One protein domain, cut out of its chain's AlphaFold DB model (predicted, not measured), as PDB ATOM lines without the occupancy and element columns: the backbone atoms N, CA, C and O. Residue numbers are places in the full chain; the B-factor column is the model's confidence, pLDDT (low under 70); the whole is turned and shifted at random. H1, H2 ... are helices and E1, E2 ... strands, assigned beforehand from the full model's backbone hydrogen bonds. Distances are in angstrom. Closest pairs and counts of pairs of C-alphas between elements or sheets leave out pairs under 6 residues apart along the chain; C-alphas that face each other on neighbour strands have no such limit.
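This is residues 150 to 243 of the 244 residues of an uncharacterized protein of Gallibacterium anatis (UniProt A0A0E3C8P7). A small, twisted sheet of five strands has the short helix H1 over one face, and from the E4 and E5 side of it a long, thin arm, residues 196 to 221, reaches away with the short helix H2 in it. H3 follows E5 at the other end of the length, so that arm, sheet and H3 together make a long outline of 60 by 28 by 24 A, in which residues 201 to 211 stick out free. The printed part has 94 residues with three named helices and five named strands, in the order E1 E2 E3 H1 E4 H2 E5 H3, of mixed class. The sheet, E3 E2 E1 E5 E4, is antiparallel throughout; the whole is only just loose, close to extended, with a radius of gyration of the C-alphas of 18.2 A.

Find C-alpha 152 at (160.715, 163.815, 168.979), where E1, residues 152 to 154, begins. E2, residues 159 to 161, and E3, residues 171 to 173, follow. H1, residues 177 to 185, spans 12.4 A and leads to E4, residues 189 to 195, 18.9 A long. Look for H2, residues 211 to 216, from C-alpha 211 at (136.576, 170.702, 149.653). E5, residues 222 to 231, measures 21.2 A and bends by 90 degrees at residue 225. H3, residues 233 to 242, runs 14.5 A to C-alpha 242 at (172.463, 156.892, 189.706).

Begin with the meander E1 E2 E3, each strand the antiparallel neighbour of the one before, in two hairpins. In E1 and E2, N 152 and O 161 are 2.9 A apart; in E2 and E3, N 160 and O 172 are 2.9 A apart, both within hydrogen-bond range. E1 and E5 are antiparallel, with N 153 and O 227 at 2.8 A. E5 and the edge strand E4 are antiparallel, with N 190 and O 230 at 2.8 A. H1 is on the sheet at a height of 9.5 A, slantwise to the strands at 37 degrees to E1 on the local plane; its closest C-alphas to E4 are those of Val 184 and Thr 190, 5.8 A. H2 is not on the sheet; H3 only just is not, with 4 pairs of C-alphas within 10 A. In H1, H2 and H3 every O i to N i+4 pair is within hydrogen-bond range.

The C-alphas farthest apart are those of Ile 207 and Thr 241, 60.5 A. The printed part has no cut. Look at residues 196 to 210 for the long link, E4 to H2. Residues 194 to 224 are under 70 in pLDDT; the mean of the printed part is 75.8.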
ATOM      1  N   PRO A 150     160.419 170.024 172.663       86.00
ATOM      2  CA  PRO A 150     160.653 168.684 173.174       86.00
ATOM      3  C   PRO A 150     161.218 167.772 172.072       86.00
ATOM      4  O   PRO A 150     160.803 167.858 170.902       86.00
ATOM      5  N   PRO A 151     162.119 166.847 172.437       91.88
ATOM      6  CA  PRO A 151     162.690 165.914 171.493       91.88
ATOM      7  C   PRO A 151     161.592 165.012 170.934       91.88
ATOM      8  O   PRO A 151     160.600 164.707 171.597       91.88
ATOM      9  N   THR A 152     161.738 164.602 169.678       91.38
ATOM     10  CA  THR A 152     160.715 163.815 168.979       91.38
ATOM     11  C   THR A 152     161.248 162.434 168.629       91.38
ATOM     12  O   THR A 152     162.266 162.315 167.955       91.38
ATOM     13  N   TYR A 153     160.537 161.389 169.044       92.19
ATOM     14  CA  TYR A 153     160.796 160.006 168.668       92.19
ATOM     15  C   TYR A 153     160.042 159.623 167.393       92.19
ATOM     16  O   TYR A 153     158.835 159.851 167.292       92.19
ATOM     17  N   SER A 154     160.736 158.993 166.446       90.38
ATOM     18  CA  SER A 154     160.161 158.416 165.226       90.38
ATOM     19  C   SER A 154     160.073 156.894 165.340       90.38
ATOM     20  O   SER A 154     161.093 156.212 165.424       90.38
ATOM     21  N   ILE A 155     158.859 156.332 165.254       85.81
ATOM     22  CA  ILE A 155     158.665 154.867 165.243       85.81
ATOM     23  C   ILE A 155     159.347 154.230 164.027       85.81
ATOM     24  O   ILE A 155     159.841 153.108 164.111       85.81
ATOM     25  N   LYS A 156     159.365 154.931 162.887       86.94
ATOM     26  CA  LYS A 156     159.886 154.381 161.629       86.94
ATOM     27  C   LYS A 156     161.397 154.199 161.660       86.94
ATOM     28  O   LYS A 156     161.890 153.211 161.130       86.94
ATOM     29  N   THR A 157     162.113 155.164 162.235       89.06
ATOM     30  CA  THR A 157     163.581 155.150 162.252       89.06
ATOM     31  C   THR A 157     164.145 154.628 163.570       89.06
ATOM     32  O   THR A 157     165.274 154.148 163.601       89.06
ATOM     33  N   GLY A 158     163.357 154.655 164.651       91.44
ATOM     34  CA  GLY A 158     163.818 154.279 165.985       91.44
ATOM     35  C   GLY A 158     164.729 155.333 166.616       91.44
ATOM     36  O   GLY A 158     165.546 155.005 167.470       91.44
ATOM     37  N   GLU A 159     164.615 156.590 166.195       94.00
ATOM     38  CA  GLU A 159     165.510 157.676 166.604       94.00
ATOM     39  C   GLU A 159     164.759 158.744 167.394       94.00
ATOM     40  O   GLU A 159     163.598 159.045 167.103       94.00
ATOM     41  N   ILE A 160     165.447 159.325 168.374       93.75
ATOM     42  CA  ILE A 160     165.032 160.534 169.083       93.75
ATOM     43  C   ILE A 160     165.809 161.707 168.486       93.75
ATOM     44  O   ILE A 160     167.037 161.692 168.502       93.75
ATOM     45  N   ASN A 161     165.101 162.709 167.970       92.56
ATOM     46  CA  ASN A 161     165.692 163.949 167.478       92.56
ATOM     47  C   ASN A 161     165.551 165.061 168.522       92.56
ATOM     48  O   ASN A 161     164.434 165.373 168.937       92.56
ATOM     49  N   PHE A 162     166.675 165.658 168.905       91.56
ATOM     50  CA  PHE A 162     166.786 166.757 169.867       91.56
ATOM     51  C   PHE A 162     166.862 168.135 169.197       91.56
ATOM     52  O   PHE A 162     166.765 169.150 169.878       91.56
ATOM     53  N   SER A 163     167.022 168.187 167.872       86.31
ATOM     54  CA  SER A 163     167.096 169.439 167.122       86.31
ATOM     55  C   SER A 163     165.728 169.831 166.557       86.31
ATOM     56  O   SER A 163     165.083 169.011 165.888       86.31
ATOM     57  N   PRO A 164     165.287 171.090 166.740       76.44
ATOM     58  CA  PRO A 164     164.104 171.606 166.062       76.44
ATOM     59  C   PRO A 164     164.364 171.885 164.570       76.44
ATOM     60  O   PRO A 164     163.413 172.069 163.811       76.44
ATOM     61  N   PHE A 165     165.629 171.904 164.130       76.31
ATOM     62  CA  PHE A 165     166.018 172.272 162.770       76.31
ATOM     63  C   PHE A 165     166.378 171.038 161.926       76.31
ATOM     64  O   PHE A 165     167.349 170.345 162.234       76.31
ATOM     65  N   PRO A 166     165.679 170.786 160.801       71.19
ATOM     66  CA  PRO A 166     165.961 169.636 159.934       71.19
ATOM     67  C   PRO A 166     167.370 169.622 159.326       71.19
ATOM     68  O   PRO A 166     167.888 168.556 159.014       71.19
ATOM     69  N   ALA A 167     167.987 170.794 159.141       73.75
ATOM     70  CA  ALA A 167     169.291 170.934 158.490       73.75
ATOM     71  C   ALA A 167     170.483 170.520 159.378       73.75
ATOM     72  O   ALA A 167     171.573 170.293 158.863       73.75
ATOM     73  N   ALA A 168     170.278 170.413 160.692       78.19
ATOM     74  CA  ALA A 168     171.295 170.003 161.657       78.19
ATOM     75  C   ALA A 168     170.647 169.080 162.702       78.19
ATOM     76  O   ALA A 168     170.351 169.524 163.817       78.19
ATOM     77  N   PRO A 169     170.333 167.826 162.331       82.62
ATOM     78  CA  PRO A 169     169.673 166.902 163.238       82.62
ATOM     79  C   PRO A 169     170.635 166.478 164.354       82.62
ATOM     80  O   PRO A 169     171.787 166.136 164.093       82.62
ATOM     81  N   ASP A 170     170.145 166.462 165.594       90.81
ATOM     82  CA  ASP A 170     170.848 165.847 166.721       90.81
ATOM     83  C   ASP A 170     170.092 164.579 167.100       90.81
ATOM     84  O   ASP A 170     169.008 164.644 167.678       90.81
ATOM     85  N   LEU A 171     170.625 163.427 166.697       92.31
ATOM     86  CA  LEU A 171     169.926 162.151 166.778       92.31
ATOM     87  C   LEU A 171     170.542 161.247 167.843       92.31
ATOM     88  O   LEU A 171     171.758 161.074 167.918       92.31
ATOM     89  N   LEU A 172     169.676 160.587 168.606       95.00
ATOM     90  CA  LEU A 172     170.016 159.404 169.387       95.00
ATOM     91  C   LEU A 172     169.254 158.209 168.826       95.00
ATOM     92  O   LEU A 172     168.024 158.144 168.901       95.00
ATOM     93  N   LYS A 173     169.989 157.246 168.270       94.75
ATOM     94  CA  LYS A 173     169.414 155.997 167.776       94.75
ATOM     95  C   LYS A 173     169.134 155.059 168.944       94.75
ATOM     96  O   LYS A 173     170.059 154.650 169.639       94.75
ATOM     97  N   ILE A 174     167.872 154.680 169.129       94.06
ATOM     98  CA  ILE A 174     167.470 153.721 170.157       94.06
ATOM     99  C   ILE A 174     167.541 152.308 169.564       94.06
ATOM    100  O   ILE A 174     166.842 152.024 168.588       94.06
ATOM    101  N   PRO A 175     168.346 151.385 170.129       89.62
ATOM    102  CA  PRO A 175     168.595 150.082 169.507       89.62
ATOM    103  C   PRO A 175     167.344 149.222 169.311       89.62
ATOM    104  O   PRO A 175     167.262 148.445 168.363       89.62
ATOM    105  N   LYS A 176     166.386 149.317 170.240       90.62
ATOM    106  CA  LYS A 176     165.154 148.522 170.240       90.62
ATOM    107  C   LYS A 176     163.997 149.365 170.755       90.62
ATOM    108  O   LYS A 176     164.115 149.971 171.815       90.62
ATOM    109  N   LYS A 177     162.846 149.308 170.081       90.50
ATOM    110  CA  LYS A 177     161.607 149.974 170.529       90.50
ATOM    111  C   LYS A 177     161.232 149.609 171.974       90.50
ATOM    112  O   LYS A 177     160.875 150.487 172.749       90.50
ATOM    113  N   ALA A 178     161.423 148.342 172.349       92.75
ATOM    114  CA  ALA A 178     161.169 147.845 173.701       92.75
ATOM    115  C   ALA A 178     161.970 148.583 174.793       92.75
ATOM    116  O   ALA A 178     161.523 148.646 175.930       92.75
ATOM    117  N   MET A 179     163.135 149.161 174.470       95.12
ATOM    118  CA  MET A 179     163.904 149.973 175.422       95.12
ATOM    119  C   MET A 179     163.152 151.256 175.777       95.12
ATOM    120  O   MET A 179     162.998 151.568 176.953       95.12
ATOM    121  N   LEU A 180     162.626 151.953 174.768       93.75
ATOM    122  CA  LEU A 180     161.832 153.164 174.966       93.75
ATOM    123  C   LEU A 180     160.523 152.851 175.705       93.75
ATOM    124  O   LEU A 180     160.154 153.556 176.637       93.75
ATOM    125  N   GLU A 181     159.850 151.760 175.331       94.19
ATOM    126  CA  GLU A 181     158.643 151.284 176.022       94.19
ATOM    127  C   GLU A 181     158.932 150.934 177.488       94.19
ATOM    128  O   GLU A 181     158.129 151.242 178.365       94.19
ATOM    129  N   ASN A 182     160.100 150.350 177.776       97.00
ATOM    130  CA  ASN A 182     160.527 150.076 179.143       97.00
ATOM    131  C   ASN A 182     160.766 151.369 179.933       97.00
ATOM    132  O   ASN A 182     160.349 151.449 181.083       97.00
ATOM    133  N   TRP A 183     161.374 152.397 179.332       97.50
ATOM    134  CA  TRP A 183     161.539 153.699 179.989       97.50
ATOM    135  C   TRP A 183     160.191 154.354 180.314       97.50
ATOM    136  O   TRP A 183     160.028 154.887 181.410       97.50
ATOM    137  N   VAL A 184     159.207 154.257 179.413       96.62
ATOM    138  CA  VAL A 184     157.829 154.711 179.679       96.62
ATOM    139  C   VAL A 184     157.201 153.907 180.818       96.62
ATOM    140  O   VAL A 184     156.665 154.485 181.759       96.62
ATOM    141  N   ARG A 185     157.302 152.572 180.777       96.81
ATOM    142  CA  ARG A 185     156.758 151.666 181.805       96.81
ATOM    143  C   ARG A 185     157.343 151.935 183.193       96.81
ATOM    144  O   ARG A 185     156.635 151.804 184.184       96.81
ATOM    145  N   LEU A 186     158.626 152.288 183.259       97.12
ATOM    146  CA  LEU A 186     159.327 152.641 184.498       97.12
ATOM    147  C   LEU A 186     159.050 154.081 184.959       97.12
ATOM    148  O   LEU A 186     159.590 154.498 185.978       97.12
ATOM    149  N   GLY A 187     158.231 154.841 184.225       96.62
ATOM    150  CA  GLY A 187     157.885 156.222 184.562       96.62
ATOM    151  C   GLY A 187     159.022 157.221 184.344       96.62
ATOM    152  O   GLY A 187     158.971 158.319 184.889       96.62
ATOM    153  N   LEU A 188     160.050 156.862 183.565       97.25
ATOM    154  CA  LEU A 188     161.217 157.719 183.336       97.25
ATOM    155  C   LEU A 188     160.978 158.766 182.242       97.25
ATOM    156  O   LEU A 188     161.555 159.851 182.258       97.25
ATOM    157  N   ILE A 189     160.128 158.435 181.272       96.38
ATOM    158  CA  ILE A 189     159.728 159.341 180.198       96.38
ATOM    159  C   ILE A 189     158.230 159.233 179.929       96.38
ATOM    160  O   ILE A 189     157.597 158.219 180.222       96.38
ATOM    161  N   THR A 190     157.682 160.255 179.285       94.94
ATOM    162  CA  THR A 190     156.341 160.234 178.698       94.94
ATOM    163  C   THR A 190     156.418 160.408 177.187       94.94
ATOM    164  O   THR A 190     157.332 161.055 176.668       94.94
ATOM    165  N   LEU A 191     155.461 159.799 176.484       91.81
ATOM    166  CA  LEU A 191     155.286 159.940 175.042       91.81
ATOM    167  C   LEU A 191     153.932 160.590 174.761       91.81
ATOM    168  O   LEU A 191     152.896 160.003 175.071       91.81
ATOM    169  N   SER A 192     153.928 161.766 174.135       87.19
ATOM    170  CA  SER A 192     152.705 162.434 173.676       87.19
ATOM    171  C   SER A 192     152.673 162.517 172.153       87.19
ATOM    172  O   SER A 192     153.646 162.900 171.502       87.19
ATOM    173  N   GLY A 193     151.551 162.123 171.547       74.94
ATOM    174  CA  GLY A 193     151.373 162.252 170.101       74.94
ATOM    175  C   GLY A 193     151.355 163.725 169.696       74.94
ATOM    176  O   GLY A 193     150.668 164.523 170.331       74.94
ATOM    177  N   LYS A 194     152.072 164.095 168.627       62.53
ATOM    178  CA  LYS A 194     151.970 165.457 168.081       62.53
ATOM    179  C   LYS A 194     150.632 165.625 167.348       62.53
ATOM    180  O   LYS A 194     150.405 164.908 166.362       62.53
ATOM    181  N   PRO A 195     149.759 166.571 167.746       49.97
ATOM    182  CA  PRO A 195     148.672 166.987 166.876       49.97
ATOM    183  C   PRO A 195     149.290 167.627 165.627       49.97
ATOM    184  O   PRO A 195     150.061 168.583 165.720       49.97
ATOM    185  N   LYS A 196     148.989 167.106 164.432       49.59
ATOM    186  CA  LYS A 196     149.314 167.826 163.196       49.59
ATOM    187  C   LYS A 196     148.356 169.010 163.078       49.59
ATOM    188  O   LYS A 196     147.273 168.865 162.514       49.59
ATOM    189  N   ASN A 197     148.760 170.186 163.554       43.25
ATOM    190  CA  ASN A 197     148.158 171.416 163.054       43.25
ATOM    191  C   ASN A 197     148.583 171.566 161.596       43.25
ATOM    192  O   ASN A 197     149.734 171.857 161.281       43.25
ATOM    193  N   THR A 198     147.645 171.300 160.692       40.16
ATOM    194  CA  THR A 198     147.819 171.643 159.285       40.16
ATOM    195  C   THR A 198     147.559 173.141 159.192       40.16
ATOM    196  O   THR A 198     146.430 173.549 158.944       40.16
ATOM    197  N   SER A 199     148.561 173.970 159.489       37.50
ATOM    198  CA  SER A 199     148.458 175.415 159.293       37.50
ATOM    199  C   SER A 199     148.309 175.673 157.794       37.50
ATOM    200  O   SER A 199     149.284 175.630 157.046       37.50
ATOM    201  N   LEU A 200     147.075 175.861 157.330       39.16
ATOM    202  CA  LEU A 200     146.809 176.390 156.001       39.16
ATOM    203  C   LEU A 200     147.207 177.868 156.032       39.16
ATOM    204  O   LEU A 200     146.559 178.663 156.706       39.16
ATOM    205  N   ILE A 201     148.282 178.219 155.327       39.03
ATOM    206  CA  ILE A 201     148.551 179.607 154.953       39.03
ATOM    207  C   ILE A 201     147.388 180.010 154.040       39.03
ATOM    208  O   ILE A 201     147.241 179.459 152.947       39.03
ATOM    209  N   ILE A 202     146.508 180.883 154.526       43.56
ATOM    210  CA  ILE A 202     145.490 181.523 153.695       43.56
ATOM    211  C   ILE A 202     146.221 182.654 152.975       43.56
ATOM    212  O   ILE A 202     146.552 183.660 153.594       43.56
ATOM    213  N   GLU A 203     146.531 182.473 151.691       36.91
ATOM    214  CA  GLU A 203     146.795 183.625 150.831       36.91
ATOM    215  C   GLU A 203     145.475 184.389 150.677       36.91
ATOM    216  O   GLU A 203     144.462 183.829 150.242       36.91
ATOM    217  N   ASP A 204     145.482 185.650 151.108       44.47
ATOM    218  CA  ASP A 204     144.361 186.578 150.990       44.47
ATOM    219  C   ASP A 204     143.872 186.645 149.536       44.47
ATOM    220  O   ASP A 204     144.598 187.080 148.641       44.47
ATOM    221  N   GLY A 205     142.617 186.241 149.300       44.75
ATOM    222  CA  GLY A 205     141.893 186.593 148.071       44.75
ATOM    223  C   GLY A 205     141.055 185.510 147.386       44.75
ATOM    224  O   GLY A 205     140.388 185.816 146.401       44.75
ATOM    225  N   GLY A 206     141.030 184.261 147.859       44.78
ATOM    226  CA  GLY A 206     140.281 183.184 147.191       44.78
ATOM    227  C   GLY A 206     139.063 182.687 147.970       44.78
ATOM    228  O   GLY A 206     139.204 182.215 149.093       44.78
ATOM    229  N   ILE A 207     137.869 182.696 147.361       44.84
ATOM    230  CA  ILE A 207     136.691 181.977 147.880       44.84
ATOM    231  C   ILE A 207     137.031 180.485 147.960       44.84
ATOM    232  O   ILE A 207     137.182 179.800 146.946       44.84
ATOM    233  N   VAL A 208     137.147 179.964 149.178       46.72
ATOM    234  CA  VAL A 208     137.557 178.582 149.401       46.72
ATOM    235  C   VAL A 208     136.341 177.642 149.326       46.72
ATOM    236  O   VAL A 208     135.604 177.448 150.293       46.72
ATOM    237  N   LEU A 209     136.140 177.041 148.150       46.00
ATOM    238  CA  LEU A 209     135.062 176.093 147.838       46.00
ATOM    239  C   LEU A 209     135.126 174.816 148.709       46.00
ATOM    240  O   LEU A 209     136.204 174.335 149.066       46.00
ATOM    241  N   GLY A 210     133.954 174.229 148.994       44.28
ATOM    242  CA  GLY A 210     133.636 173.223 150.029       44.28
ATOM    243  C   GLY A 210     134.550 172.002 150.250       44.28
ATOM    244  O   GLY A 210     134.374 171.299 151.242       44.28
ATOM    245  N   LYS A 211     135.556 171.738 149.406       45.94
ATOM    246  CA  LYS A 211     136.576 170.702 149.653       45.94
ATOM    247  C   LYS A 211     137.561 171.096 150.758       45.94
ATOM    248  O   LYS A 211     137.968 170.227 151.526       45.94
ATOM    249  N   THR A 212     137.911 172.376 150.886       49.81
ATOM    250  CA  THR A 212     138.845 172.831 151.932       49.81
ATOM    251  C   THR A 212     138.151 172.960 153.285       49.81
ATOM    252  O   THR A 212     138.714 172.526 154.280       49.81
ATOM    253  N   LEU A 213     136.894 173.422 153.326       45.41
ATOM    254  CA  LEU A 213     136.050 173.393 154.533       45.41
ATOM    255  C   LEU A 213     135.876 171.963 155.071       45.41
ATOM    256  O   LEU A 213     136.030 171.722 156.264       45.41
ATOM    257  N   LYS A 214     135.669 170.979 154.185       46.31
ATOM    258  CA  LYS A 214     135.603 169.555 154.557       46.31
ATOM    259  C   LYS A 214     136.945 168.991 155.048       46.31
ATOM    260  O   LYS A 214     136.950 167.982 155.740       46.31
ATOM    261  N   LYS A 215     138.072 169.621 154.693       49.59
ATOM    262  CA  LYS A 215     139.417 169.321 155.215       49.59
ATOM    263  C   LYS A 215     139.660 169.994 156.574       49.59
ATOM    264  O   LYS A 215     140.321 169.404 157.414       49.59
ATOM    265  N   MET A 216     139.086 171.183 156.795       44.12
ATOM    266  CA  MET A 216     139.124 171.915 158.071       44.12
ATOM    267  C   MET A 216     138.222 171.304 159.155       44.12
ATOM    268  O   MET A 216     138.519 171.428 160.335       44.12
ATOM    269  N   LEU A 217     137.144 170.622 158.759       47.88
ATOM    270  CA  LEU A 217     136.240 169.883 159.655       47.88
ATOM    271  C   LEU A 217     136.701 168.443 159.944       47.88
ATOM    272  O   LEU A 217     136.018 167.721 160.670       47.88
ATOM    273  N   GLN A 218     137.821 167.989 159.368       46.53
ATOM    274  CA  GLN A 218     138.377 166.686 159.731       46.53
ATOM    275  C   GLN A 218     139.021 166.778 161.117       46.53
ATOM    276  O   GLN A 218     139.763 167.728 161.372       46.53
ATOM    277  N   PRO A 219     138.771 165.804 162.013       43.75
ATOM    278  CA  PRO A 219     139.454 165.764 163.295       43.75
ATOM    279  C   PRO A 219     140.966 165.749 163.056       43.75
ATOM    280  O   PRO A 219     141.442 165.090 162.127       43.75
ATOM    281  N   VAL A 220     141.706 166.483 163.889       47.12
ATOM    282  CA  VAL A 220     143.172 166.537 163.858       47.12
ATOM    283  C   VAL A 220     143.716 165.110 163.782       47.12
ATOM    284  O   VAL A 220     143.609 164.339 164.736       47.12
ATOM    285  N   GLN A 221     144.284 164.735 162.633       43.06
ATOM    286  CA  GLN A 221     144.938 163.441 162.487       43.06
ATOM    287  C   GLN A 221     146.251 163.484 163.265       43.06
ATOM    288  O   GLN A 221     147.245 164.059 162.814       43.06
ATOM    289  N   VAL A 222     146.262 162.859 164.442       50.34
ATOM    290  CA  VAL A 222     147.502 162.576 165.162       50.34
ATOM    291  C   VAL A 222     148.348 161.672 164.269       50.34
ATOM    292  O   VAL A 222     147.930 160.596 163.839       50.34
ATOM    293  N   SER A 223     149.547 162.134 163.931       52.06
ATOM    294  CA  SER A 223     150.509 161.305 163.221       52.06
ATOM    295  C   SER A 223     151.037 160.255 164.198       52.06
ATOM    296  O   SER A 223     151.984 160.530 164.928       52.06
ATOM    297  N   ASN A 224     150.490 159.035 164.159       60.69
ATOM    298  CA  ASN A 224     150.909 157.889 164.990       60.69
ATOM    299  C   ASN A 224     152.366 157.425 164.760       60.69
ATOM    300  O   ASN A 224     152.748 156.339 165.180       60.69
ATOM    301  N   THR A 225     153.180 158.195 164.038       75.56
ATOM    302  CA  THR A 225     154.566 157.850 163.701       75.56
ATOM    303  C   THR A 225     155.595 158.666 164.472       75.56
ATOM    304  O   THR A 225     156.748 158.244 164.518       75.56
ATOM    305  N   HIS A 226     155.192 159.798 165.065       84.50
ATOM    306  CA  HIS A 226     156.083 160.720 165.768       84.50
ATOM    307  C   HIS A 226     155.495 161.109 167.125       84.50
ATOM    308  O   HIS A 226     154.326 161.489 167.206       84.50
ATOM    309  N   PHE A 227     156.319 161.049 168.166       89.06
ATOM    310  CA  PHE A 227     155.919 161.305 169.548       89.06
ATOM    311  C   PHE A 227     156.877 162.303 170.178       89.06
ATOM    312  O   PHE A 227     158.085 162.160 170.031       89.06
ATOM    313  N   GLU A 228     156.355 163.304 170.877       91.19
ATOM    314  CA  GLU A 228     157.169 164.089 171.802       91.19
ATOM    315  C   GLU A 228     157.603 163.191 172.951       91.19
ATOM    316  O   GLU A 228     156.792 162.441 173.492       91.19
ATOM    317  N   VAL A 229     158.881 163.266 173.302       92.94
ATOM    318  CA  VAL A 229     159.471 162.554 174.429       92.94
ATOM    319  C   VAL A 229     159.762 163.581 175.507       92.94
ATOM    320  O   VAL A 229     160.484 164.539 175.248       92.94
ATOM    321  N   ARG A 230     159.230 163.398 176.711       92.69
ATOM    322  CA  ARG A 230     159.546 164.268 177.855       92.69
ATOM    323  C   ARG A 230     160.091 163.442 179.000       92.69
ATOM    324  O   ARG A 230     159.555 162.374 179.285       92.69
ATOM    325  N   ILE A 231     161.139 163.942 179.644       94.12
ATOM    326  CA  ILE A 231     161.634 163.383 180.903       94.12
ATOM    327  C   ILE A 231     160.676 163.739 182.045       94.12
ATOM    328  O   ILE A 231     160.075 164.813 182.027       94.12
ATOM    329  N   THR A 232     160.489 162.831 182.999       94.56
ATOM    330  CA  THR A 232     159.686 163.094 184.203       94.56
ATOM    331  C   THR A 232     160.544 163.706 185.311       94.56
ATOM    332  O   THR A 232     161.758 163.496 185.339       94.56
ATOM    333  N   ASP A 233     159.926 164.406 186.265       92.56
ATOM    334  CA  ASP A 233     160.634 164.918 187.450       92.56
ATOM    335  C   ASP A 233     161.258 163.774 188.259       92.56
ATOM    336  O   ASP A 233     162.414 163.836 188.666       92.56
ATOM    337  N   PHE A 234     160.534 162.657 188.363       93.31
ATOM    338  CA  PHE A 234     161.039 161.421 188.952       93.31
ATOM    339  C   PHE A 234     162.316 160.914 188.262       93.31
ATOM    340  O   PHE A 234     163.258 160.497 188.930       93.31
ATOM    341  N   ALA A 235     162.387 160.968 186.927       94.81
ATOM    342  CA  ALA A 235     163.598 160.606 186.195       94.81
ATOM    343  C   ALA A 235     164.760 161.577 186.430       94.81
ATOM    344  O   ALA A 235     165.914 161.143 186.434       94.81
ATOM    345  N   LEU A 236     164.476 162.869 186.604       92.38
ATOM    346  CA  LEU A 236     165.489 163.867 186.940       92.38
ATOM    347  C   LEU A 236     166.052 163.627 188.349       92.38
ATOM    348  O   LEU A 236     167.261 163.677 188.545       92.38
ATOM    349  N   GLU A 237     165.221 163.276 189.325       92.62
ATOM    350  CA  GLU A 237     165.720 162.894 190.651       92.62
ATOM    351  C   GLU A 237     166.481 161.559 190.612       92.62
ATOM    352  O   GLU A 237     167.568 161.433 191.188       92.62
ATOM    353  N   PHE A 238     165.963 160.578 189.870       94.94
ATOM    354  CA  PHE A 238     166.620 159.293 189.655       94.94
ATOM    355  C   PHE A 238     168.022 159.465 189.061       94.94
ATOM    356  O   PHE A 238     168.972 158.895 189.598       94.94
ATOM    357  N   ILE A 239     168.181 160.272 188.000       94.88
ATOM    358  CA  ILE A 239     169.479 160.423 187.328       94.88
ATOM    359  C   ILE A 239     170.526 161.033 188.258       94.88
ATOM    360  O   ILE A 239     171.624 160.503 188.338       94.88
ATOM    361  N   THR A 240     170.160 162.040 189.062       92.62
ATOM    362  CA  THR A 240     171.085 162.651 190.037       92.62
ATOM    363  C   THR A 240     171.543 161.673 191.113       92.62
ATOM    364  O   THR A 240     172.460 161.965 191.877       92.62
ATOM    365  N   THR A 241     170.851 160.543 191.257       92.19
ATOM    366  CA  THR A 241     171.184 159.485 192.206       92.19
ATOM    367  C   THR A 241     172.065 158.427 191.573       92.19
ATOM    368  O   THR A 241     173.025 157.995 192.203       92.19
ATOM    369  N   VAL A 242     171.751 158.000 190.353       91.75
ATOM    370  CA  VAL A 242     172.463 156.892 189.706       91.75
ATOM    371  C   VAL A 242     173.687 157.332 188.908       91.75
ATOM    372  O   VAL A 242     174.601 156.530 188.750       91.75
ATOM    373  N   ASP A 243     173.723 158.588 188.464       89.88
ATOM    374  CA  ASP A 243     174.811 159.222 187.711       89.88
ATOM    375  C   ASP A 243     174.988 160.687 188.192       89.88
ATOM    376  O   ASP A 243     174.547 161.617 187.511       89.88
TER     377      ASP A 243